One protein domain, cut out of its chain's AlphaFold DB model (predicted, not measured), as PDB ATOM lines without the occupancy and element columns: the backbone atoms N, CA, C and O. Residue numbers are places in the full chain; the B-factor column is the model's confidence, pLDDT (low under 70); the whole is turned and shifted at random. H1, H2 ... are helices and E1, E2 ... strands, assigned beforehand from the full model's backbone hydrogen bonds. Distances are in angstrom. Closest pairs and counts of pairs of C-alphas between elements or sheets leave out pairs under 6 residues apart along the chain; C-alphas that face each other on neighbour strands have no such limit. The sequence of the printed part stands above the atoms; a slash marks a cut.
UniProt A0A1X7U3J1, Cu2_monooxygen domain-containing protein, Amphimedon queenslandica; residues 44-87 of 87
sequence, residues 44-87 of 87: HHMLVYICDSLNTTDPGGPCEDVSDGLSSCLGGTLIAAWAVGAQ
ATOM      1  N   HIS A  44      17.441 -29.931 -15.265       96.88
ATOM      2  CA  HIS A  44      17.636 -31.349 -14.934       96.88
ATOM      3  C   HIS A  44      19.092 -31.705 -14.587       96.88
ATOM      4  O   HIS A  44      19.337 -32.482 -13.664       96.88
ATOM      5  N   HIS A  45      20.058 -31.118 -15.302       97.62
ATOM      6  CA  HIS A  45      21.492 -31.338 -15.112       97.62
ATOM      7  C   HIS A  45      22.248 -30.005 -15.068       97.62
ATOM      8  O   HIS A  45      21.872 -29.053 -15.749       97.62
ATOM      9  N   MET A  46      23.341 -29.962 -14.308       97.25
ATOM     10  CA  MET A  46      24.344 -28.895 -14.361       97.25
ATOM     11  C   MET A  46      25.738 -29.519 -14.354       97.25
ATOM     12  O   MET A  46      26.013 -30.401 -13.540       97.25
ATOM     13  N   LEU A  47      26.608 -29.052 -15.245       96.50
ATOM     14  CA  LEU A  47      27.994 -29.500 -15.366       96.50
ATOM     15  C   LEU A  47      28.909 -28.278 -15.308       96.50
ATOM     16  O   LEU A  47      28.601 -27.251 -15.910       96.50
ATOM     17  N   VAL A  48      30.019 -28.392 -14.583       95.12
ATOM     18  CA  VAL A  48      31.035 -27.340 -14.488       95.12
ATOM     19  C   VAL A  48      32.372 -27.917 -14.920       95.12
ATOM     20  O   VAL A  48      32.870 -28.875 -14.321       95.12
ATOM     21  N   TYR A  49      32.949 -27.303 -15.945       93.69
ATOM     22  CA  TYR A  49      34.259 -27.642 -16.482       93.69
ATOM     23  C   TYR A  49      35.273 -26.569 -16.098       93.69
ATOM     24  O   TYR A  49      34.920 -25.397 -15.958       93.69
ATOM     25  N   ILE A  50      36.533 -26.970 -15.948       91.06
ATOM     26  CA  ILE A  50      37.673 -26.063 -15.838       91.06
ATOM     27  C   ILE A  50      38.580 -26.223 -17.064       91.06
ATOM     28  O   ILE A  50      38.787 -27.332 -17.569       91.06
ATOM     29  N   CYS A  51      39.091 -25.093 -17.538       88.94
ATOM     30  CA  CYS A  51      39.950 -24.947 -18.707       88.94
ATOM     31  C   CYS A  51      40.887 -23.747 -18.493       88.94
ATOM     32  O   CYS A  51      40.591 -22.869 -17.681       88.94
ATOM     33  N   ASP A  52      41.999 -23.702 -19.227       81.50
ATOM     34  CA  ASP A  52      43.064 -22.711 -19.008       81.50
ATOM     35  C   ASP A  52      42.833 -21.379 -19.737       81.50
ATOM     36  O   ASP A  52      43.454 -20.368 -19.411       81.50
ATOM     37  N   SER A  53      41.954 -21.356 -20.741       73.62
ATOM     38  CA  SER A  53      41.717 -20.173 -21.567       73.62
ATOM     39  C   SER A  53      40.239 -20.015 -21.887       73.62
ATOM     40  O   SER A  53      39.704 -20.709 -22.750       73.62
ATOM     41  N   LEU A  54      39.593 -19.064 -21.218       78.19
ATOM     42  CA  LEU A  54      38.244 -18.627 -21.539       78.19
ATOM     43  C   LEU A  54      38.307 -17.209 -22.109       78.19
ATOM     44  O   LEU A  54      38.981 -16.344 -21.561       78.19
ATOM     45  N   ASN A  55      37.581 -16.953 -23.196       70.62
ATOM     46  CA  ASN A  55      37.323 -15.586 -23.627       70.62
ATOM     47  C   ASN A  55      36.062 -15.074 -22.913       70.62
ATOM     48  O   ASN A  55      34.949 -15.457 -23.265       70.62
ATOM     49  N   THR A  56      36.231 -14.208 -21.914       66.31
ATOM     50  CA  THR A  56      35.148 -13.695 -21.052       66.31
ATOM     51  C   THR A  56      34.149 -12.763 -21.726       66.31
ATOM     52  O   THR A  56      33.182 -12.346 -21.092       66.31
ATOM     53  N   THR A  57      34.347 -12.434 -23.003       72.44
ATOM     54  CA  THR A  57      33.386 -11.622 -23.763       72.44
ATOM     55  C   THR A  57      32.226 -12.426 -24.353       72.44
ATOM     56  O   THR A  57      31.292 -11.817 -24.873       72.44
ATOM     57  N   ASP A  58      32.244 -13.760 -24.255       76.81
ATOM     58  CA  ASP A  58      31.131 -14.598 -24.711       76.81
ATOM     59  C   ASP A  58      29.913 -14.438 -23.772       76.81
ATOM     60  O   ASP A  58      30.012 -14.755 -22.582       76.81
ATOM     61  N   PRO A  59      28.753 -13.957 -24.264       81.19
ATOM     62  CA  PRO A  59      27.547 -13.811 -23.447       81.19
ATOM     63  C   PRO A  59      26.939 -15.155 -23.000       81.19
ATOM     64  O   PRO A  59      25.999 -15.160 -22.197       81.19
ATOM     65  N   GLY A  60      27.453 -16.281 -23.507       88.31
ATOM     66  CA  GLY A  60      26.870 -17.605 -23.355       88.31
ATOM     67  C   GLY A  60      25.696 -17.828 -24.308       88.31
ATOM     68  O   GLY A  60      25.100 -16.893 -24.847       88.31
ATOM     69  N   GLY A  61      25.335 -19.091 -24.501       92.69
ATOM     70  CA  GLY A  61      24.350 -19.487 -25.499       92.69
ATOM     71  C   GLY A  61      24.099 -20.992 -25.532       92.69
ATOM     72  O   GLY A  61      24.569 -21.722 -24.653       92.69
ATOM     73  N   PRO A  62      23.355 -21.478 -26.540       94.50
ATOM     74  CA  PRO A  62      23.270 -22.902 -26.835       94.50
ATOM     75  C   PRO A  62      24.672 -23.492 -26.994       94.50
ATOM     76  O   PRO A  62      25.469 -22.963 -27.758       94.50
ATOM     77  N   CYS A  63      24.982 -24.586 -26.297       93.06
ATOM     78  CA  CYS A  63      26.332 -25.166 -26.272       93.06
ATOM     79  C   CYS A  63      26.876 -25.581 -27.652       93.06
ATOM     80  O   CYS A  63      28.081 -25.746 -27.806       93.06
ATOM     81  N   GLU A  64      25.999 -25.773 -28.636       91.12
ATOM     82  CA  GLU A  64      26.351 -26.088 -30.025       91.12
ATOM     83  C   GLU A  64      26.766 -24.862 -30.859       91.12
ATOM     84  O   GLU A  64      27.336 -25.035 -31.931       91.12
ATOM     85  N   ASP A  65      26.505 -23.649 -30.363       91.62
ATOM     86  CA  ASP A  65      26.703 -22.370 -31.063       91.62
ATOM     87  C   ASP A  65      27.408 -21.330 -30.165       91.62
ATOM     88  O   ASP A  65      27.141 -20.129 -30.213       91.62
ATOM     89  N   VAL A  66      28.287 -21.798 -29.274       89.19
ATOM     90  CA  VAL A  66      29.155 -20.929 -28.461       89.19
ATOM     91  C   VAL A  66      30.468 -20.621 -29.180       89.19
ATOM     92  O   VAL A  66      30.851 -21.318 -30.118       89.19
ATOM     93  N   SER A  67      31.200 -19.603 -28.718       88.19
ATOM     94  CA  SER A  67      32.526 -19.294 -29.267       88.19
ATOM     95  C   SER A  67      33.504 -20.465 -29.128       88.19
ATOM     96  O   SER A  67      33.402 -21.276 -28.206       88.19
ATOM     97  N   ASP A  68      34.530 -20.501 -29.982       85.88
ATOM     98  CA  ASP A  68      35.601 -21.506 -29.915       85.88
ATOM     99  C   ASP A  68      36.265 -21.570 -28.531       85.88
ATOM    100  O   ASP A  68      36.615 -22.649 -28.052       85.88
ATOM    101  N   GLY A  69      36.397 -20.420 -27.859       83.25
ATOM    102  CA  GLY A  69      36.932 -20.350 -26.501       83.25
ATOM    103  C   GLY A  69      36.081 -21.151 -25.517       83.25
ATOM    104  O   GLY A  69      36.602 -22.018 -24.819       83.25
ATOM    105  N   LEU A  70      34.765 -20.923 -25.504       87.50
ATOM    106  CA  LEU A  70      33.848 -21.646 -24.622       87.50
ATOM    107  C   LEU A  70      33.667 -23.114 -25.049       87.50
ATOM    108  O   LEU A  70      33.620 -23.997 -24.193       87.50
ATOM    109  N   SER A  71      33.647 -23.392 -26.355       88.44
ATOM    110  CA  SER A  71      33.578 -24.747 -26.918       88.44
ATOM    111  C   SER A  71      34.779 -25.600 -26.498       88.44
ATOM    112  O   SER A  71      34.615 -26.744 -26.072       88.44
ATOM    113  N   SER A  72      35.987 -25.024 -26.499       87.56
ATOM    114  CA  SER A  72      37.199 -25.721 -26.049       87.56
ATOM    115  C   SER A  72      37.111 -26.192 -24.589       87.56
ATOM    116  O   SER A  72      37.607 -27.266 -24.248       87.56
ATOM    117  N   CYS A  73      36.402 -25.444 -23.737       89.06
ATOM    118  CA  CYS A  73      36.201 -25.788 -22.333       89.06
ATOM    119  C   CYS A  73      35.225 -26.953 -22.122       89.06
ATOM    120  O   CYS A  73      35.301 -27.613 -21.087       89.06
ATOM    121  N   LEU A  74      34.350 -27.264 -23.088       87.88
ATOM    122  CA  LEU A  74      33.429 -28.409 -22.996       87.88
ATOM    123  C   LEU A  74      34.154 -29.761 -23.044       87.88
ATOM    124  O   LEU A  74      33.638 -30.755 -22.537       87.88
ATOM    125  N   GLY A  75      35.366 -29.793 -23.608       83.50
ATOM    126  CA  GLY A  75      36.287 -30.931 -23.534       83.50
ATOM    127  C   GLY A  75      37.261 -30.875 -22.349       83.50
ATOM    128  O   GLY A  75      38.163 -31.705 -22.271       83.50
ATOM    129  N   GLY A  76      37.120 -29.883 -21.465       88.69
ATOM    130  CA  GLY A  76      37.995 -29.662 -20.318       88.69
ATOM    131  C   GLY A  76      37.772 -30.648 -19.169       88.69
ATOM    132  O   GLY A  76      37.057 -31.646 -19.276       88.69
ATOM    133  N   THR A  77      38.377 -30.350 -18.019       92.69
ATOM    134  CA  THR A  77      38.231 -31.202 -16.831       92.69
ATOM    135  C   THR A  77      36.886 -30.929 -16.160       92.69
ATOM    136  O   THR A  77      36.625 -29.811 -15.725       92.69
ATOM    137  N   LEU A  78      36.033 -31.950 -16.040       94.38
ATOM    138  CA  LEU A  78      34.779 -31.867 -15.289       94.38
ATOM    139  C   LEU A  78      35.076 -31.827 -13.780       94.38
ATOM    140  O   LEU A  78      35.571 -32.805 -13.223       94.38
ATOM    141  N   ILE A  79      34.763 -30.711 -13.120       94.62
ATOM    142  CA  ILE A  79      35.065 -30.490 -11.692       94.62
ATOM    143  C   ILE A  79      33.837 -30.570 -10.785       94.62
ATOM    144  O   ILE A  79      33.972 -30.800  -9.586       94.62
ATOM    145  N   ALA A  80      32.637 -30.399 -11.339       95.62
ATOM    146  CA  ALA A  80      31.388 -30.620 -10.624       95.62
ATOM    147  C   ALA A  80      30.295 -31.078 -11.587       95.62
ATOM    148  O   ALA A  80      30.206 -30.619 -12.727       95.62
ATOM    149  N   ALA A  81      29.433 -31.961 -11.097       96.00
ATOM    150  CA  ALA A  81      28.245 -32.411 -11.799       96.00
ATOM    151  C   ALA A  81      27.088 -32.506 -10.811       96.00
ATOM    152  O   ALA A  81      27.260 -32.912  -9.660       96.00
ATOM    153  N   TRP A  82      25.902 -32.137 -11.271       97.69
ATOM    154  CA  TRP A  82      24.674 -32.241 -10.506       97.69
ATOM    155  C   TRP A  82      23.537 -32.725 -11.402       97.69
ATOM    156  O   TRP A  82      23.443 -32.348 -12.571       97.69
ATOM    157  N   ALA A  83      22.661 -33.537 -10.819       96.81
ATOM    158  CA  ALA A  83      21.422 -34.002 -11.418       96.81
ATOM    159  C   ALA A  83      20.303 -33.983 -10.372       96.81
ATOM    160  O   ALA A  83      20.571 -33.994  -9.165       96.81
ATOM    161  N   VAL A  84      19.049 -33.989 -10.828       95.62
ATOM    162  CA  VAL A  84      17.876 -34.061  -9.944       95.62
ATOM    163  C   VAL A  84      18.015 -35.220  -8.951       95.62
ATOM    164  O   VAL A  84      18.268 -36.361  -9.329       95.62
ATOM    165  N   GLY A  85      17.840 -34.913  -7.662       91.94
ATOM    166  CA  GLY A  85      17.940 -35.879  -6.563       91.94
ATOM    167  C   GLY A  85      19.321 -35.985  -5.905       91.94
ATOM    168  O   GLY A  85      19.415 -36.595  -4.842       91.94
ATOM    169  N   ALA A  86      20.369 -35.374  -6.469       88.44
ATOM    170  CA  ALA A  86      21.678 -35.300  -5.817       88.44
ATOM    171  C   ALA A  86      21.640 -34.385  -4.571       88.44
ATOM    172  O   ALA A  86      21.041 -33.304  -4.619       88.44
ATOM    173  N   GLN A  87      22.286 -34.829  -3.483       69.25
ATOM    174  CA  GLN A  87      22.399 -34.140  -2.184       69.25
ATOM    175  C   GLN A  87      23.845 -33.758  -1.868       69.25
ATOM    176  O   GLN A  87      24.740 -34.568  -2.192       69.25
TER     177      GLN A  87
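What this domain is: This is residues 44 to 87 of the 87 residues of the protein "Cu2_monooxygen domain-containing protein" of Amphimedon queenslandica (UniProt A0A1X7U3J1). A narrow ribbon of two long strands, E1 and E2, side by side, makes one part of a drawn-out model, and the short helix H1 with a wide loop, residues 51 to 67, makes the other. The loop leaves the end of E1, swings out and comes back to H1, which sits near the end of the ribbon where E1 ends and E2 begins. The printed part has 44 residues, with the named elements E1, H1 and E2 in that order; the sheet order is E1, E2, antiparallel, and the class is mixed, helices and strands, with under half of the residues in named elements. The whole is loose, with a radius of gyration of the C-alphas of 11.7 A, and elongated, with spans of 33 by 20 by 15 A.

How they stand to each other: Start with the sheet, where E1, residues 45 to 50, has as its neighbour E2, residues 77 to 83. They are antiparallel, with 166 degrees between their N-to-C directions. Look at C-alphas 45 and 83, which face each other at 4.6 A, and at 50 and 77, which face each other at 5.3 A. Across the pair, N 46 and O 82 are within hydrogen-bond range at 3.0 A, and so are N 79 and O 48 at 2.9 A. Now turn to H1, residues 68 to 74. Its closest C-alpha to E1 is that of Cys 73, 6.4 A from that of Tyr 49, and the two centres are 12.7 A apart. Within H1, 1 of 3 O i to N i+4 pairs is within hydrogen-bond range, beside 4 of 4 O i to N i+3 pairs.

Where its parts are: Find C-alpha 45 at (21.492, -31.338, -15.112); from there E1 runs 17.0 A to C-alpha 50 at (37.673, -26.063, -15.838). Residues 51 to 67 hold no named element. H1 then runs 10.0 A from C-alpha 68 to C-alpha 74. After it, look for C-alpha 77, where E2 begins, and follow the strand 17.9 A to C-alpha 83 at (21.422, -34.002, -11.418).

The domain as a whole: The C-alphas farthest apart are those of Thr 57 and Gly 85, at 33.5 A, while those of His 44 and Gln 87, the first and last printed, are 13.9 A apart. The printed part has no cut, and Gln 87 is the chain's last residue. The link from E1 to H1 is long, with 17 residues, and the link from H1 to E2 is tight, with 2. The mean pLDDT of the printed part is 88.2; look for values under 70 at residues 56 and 87.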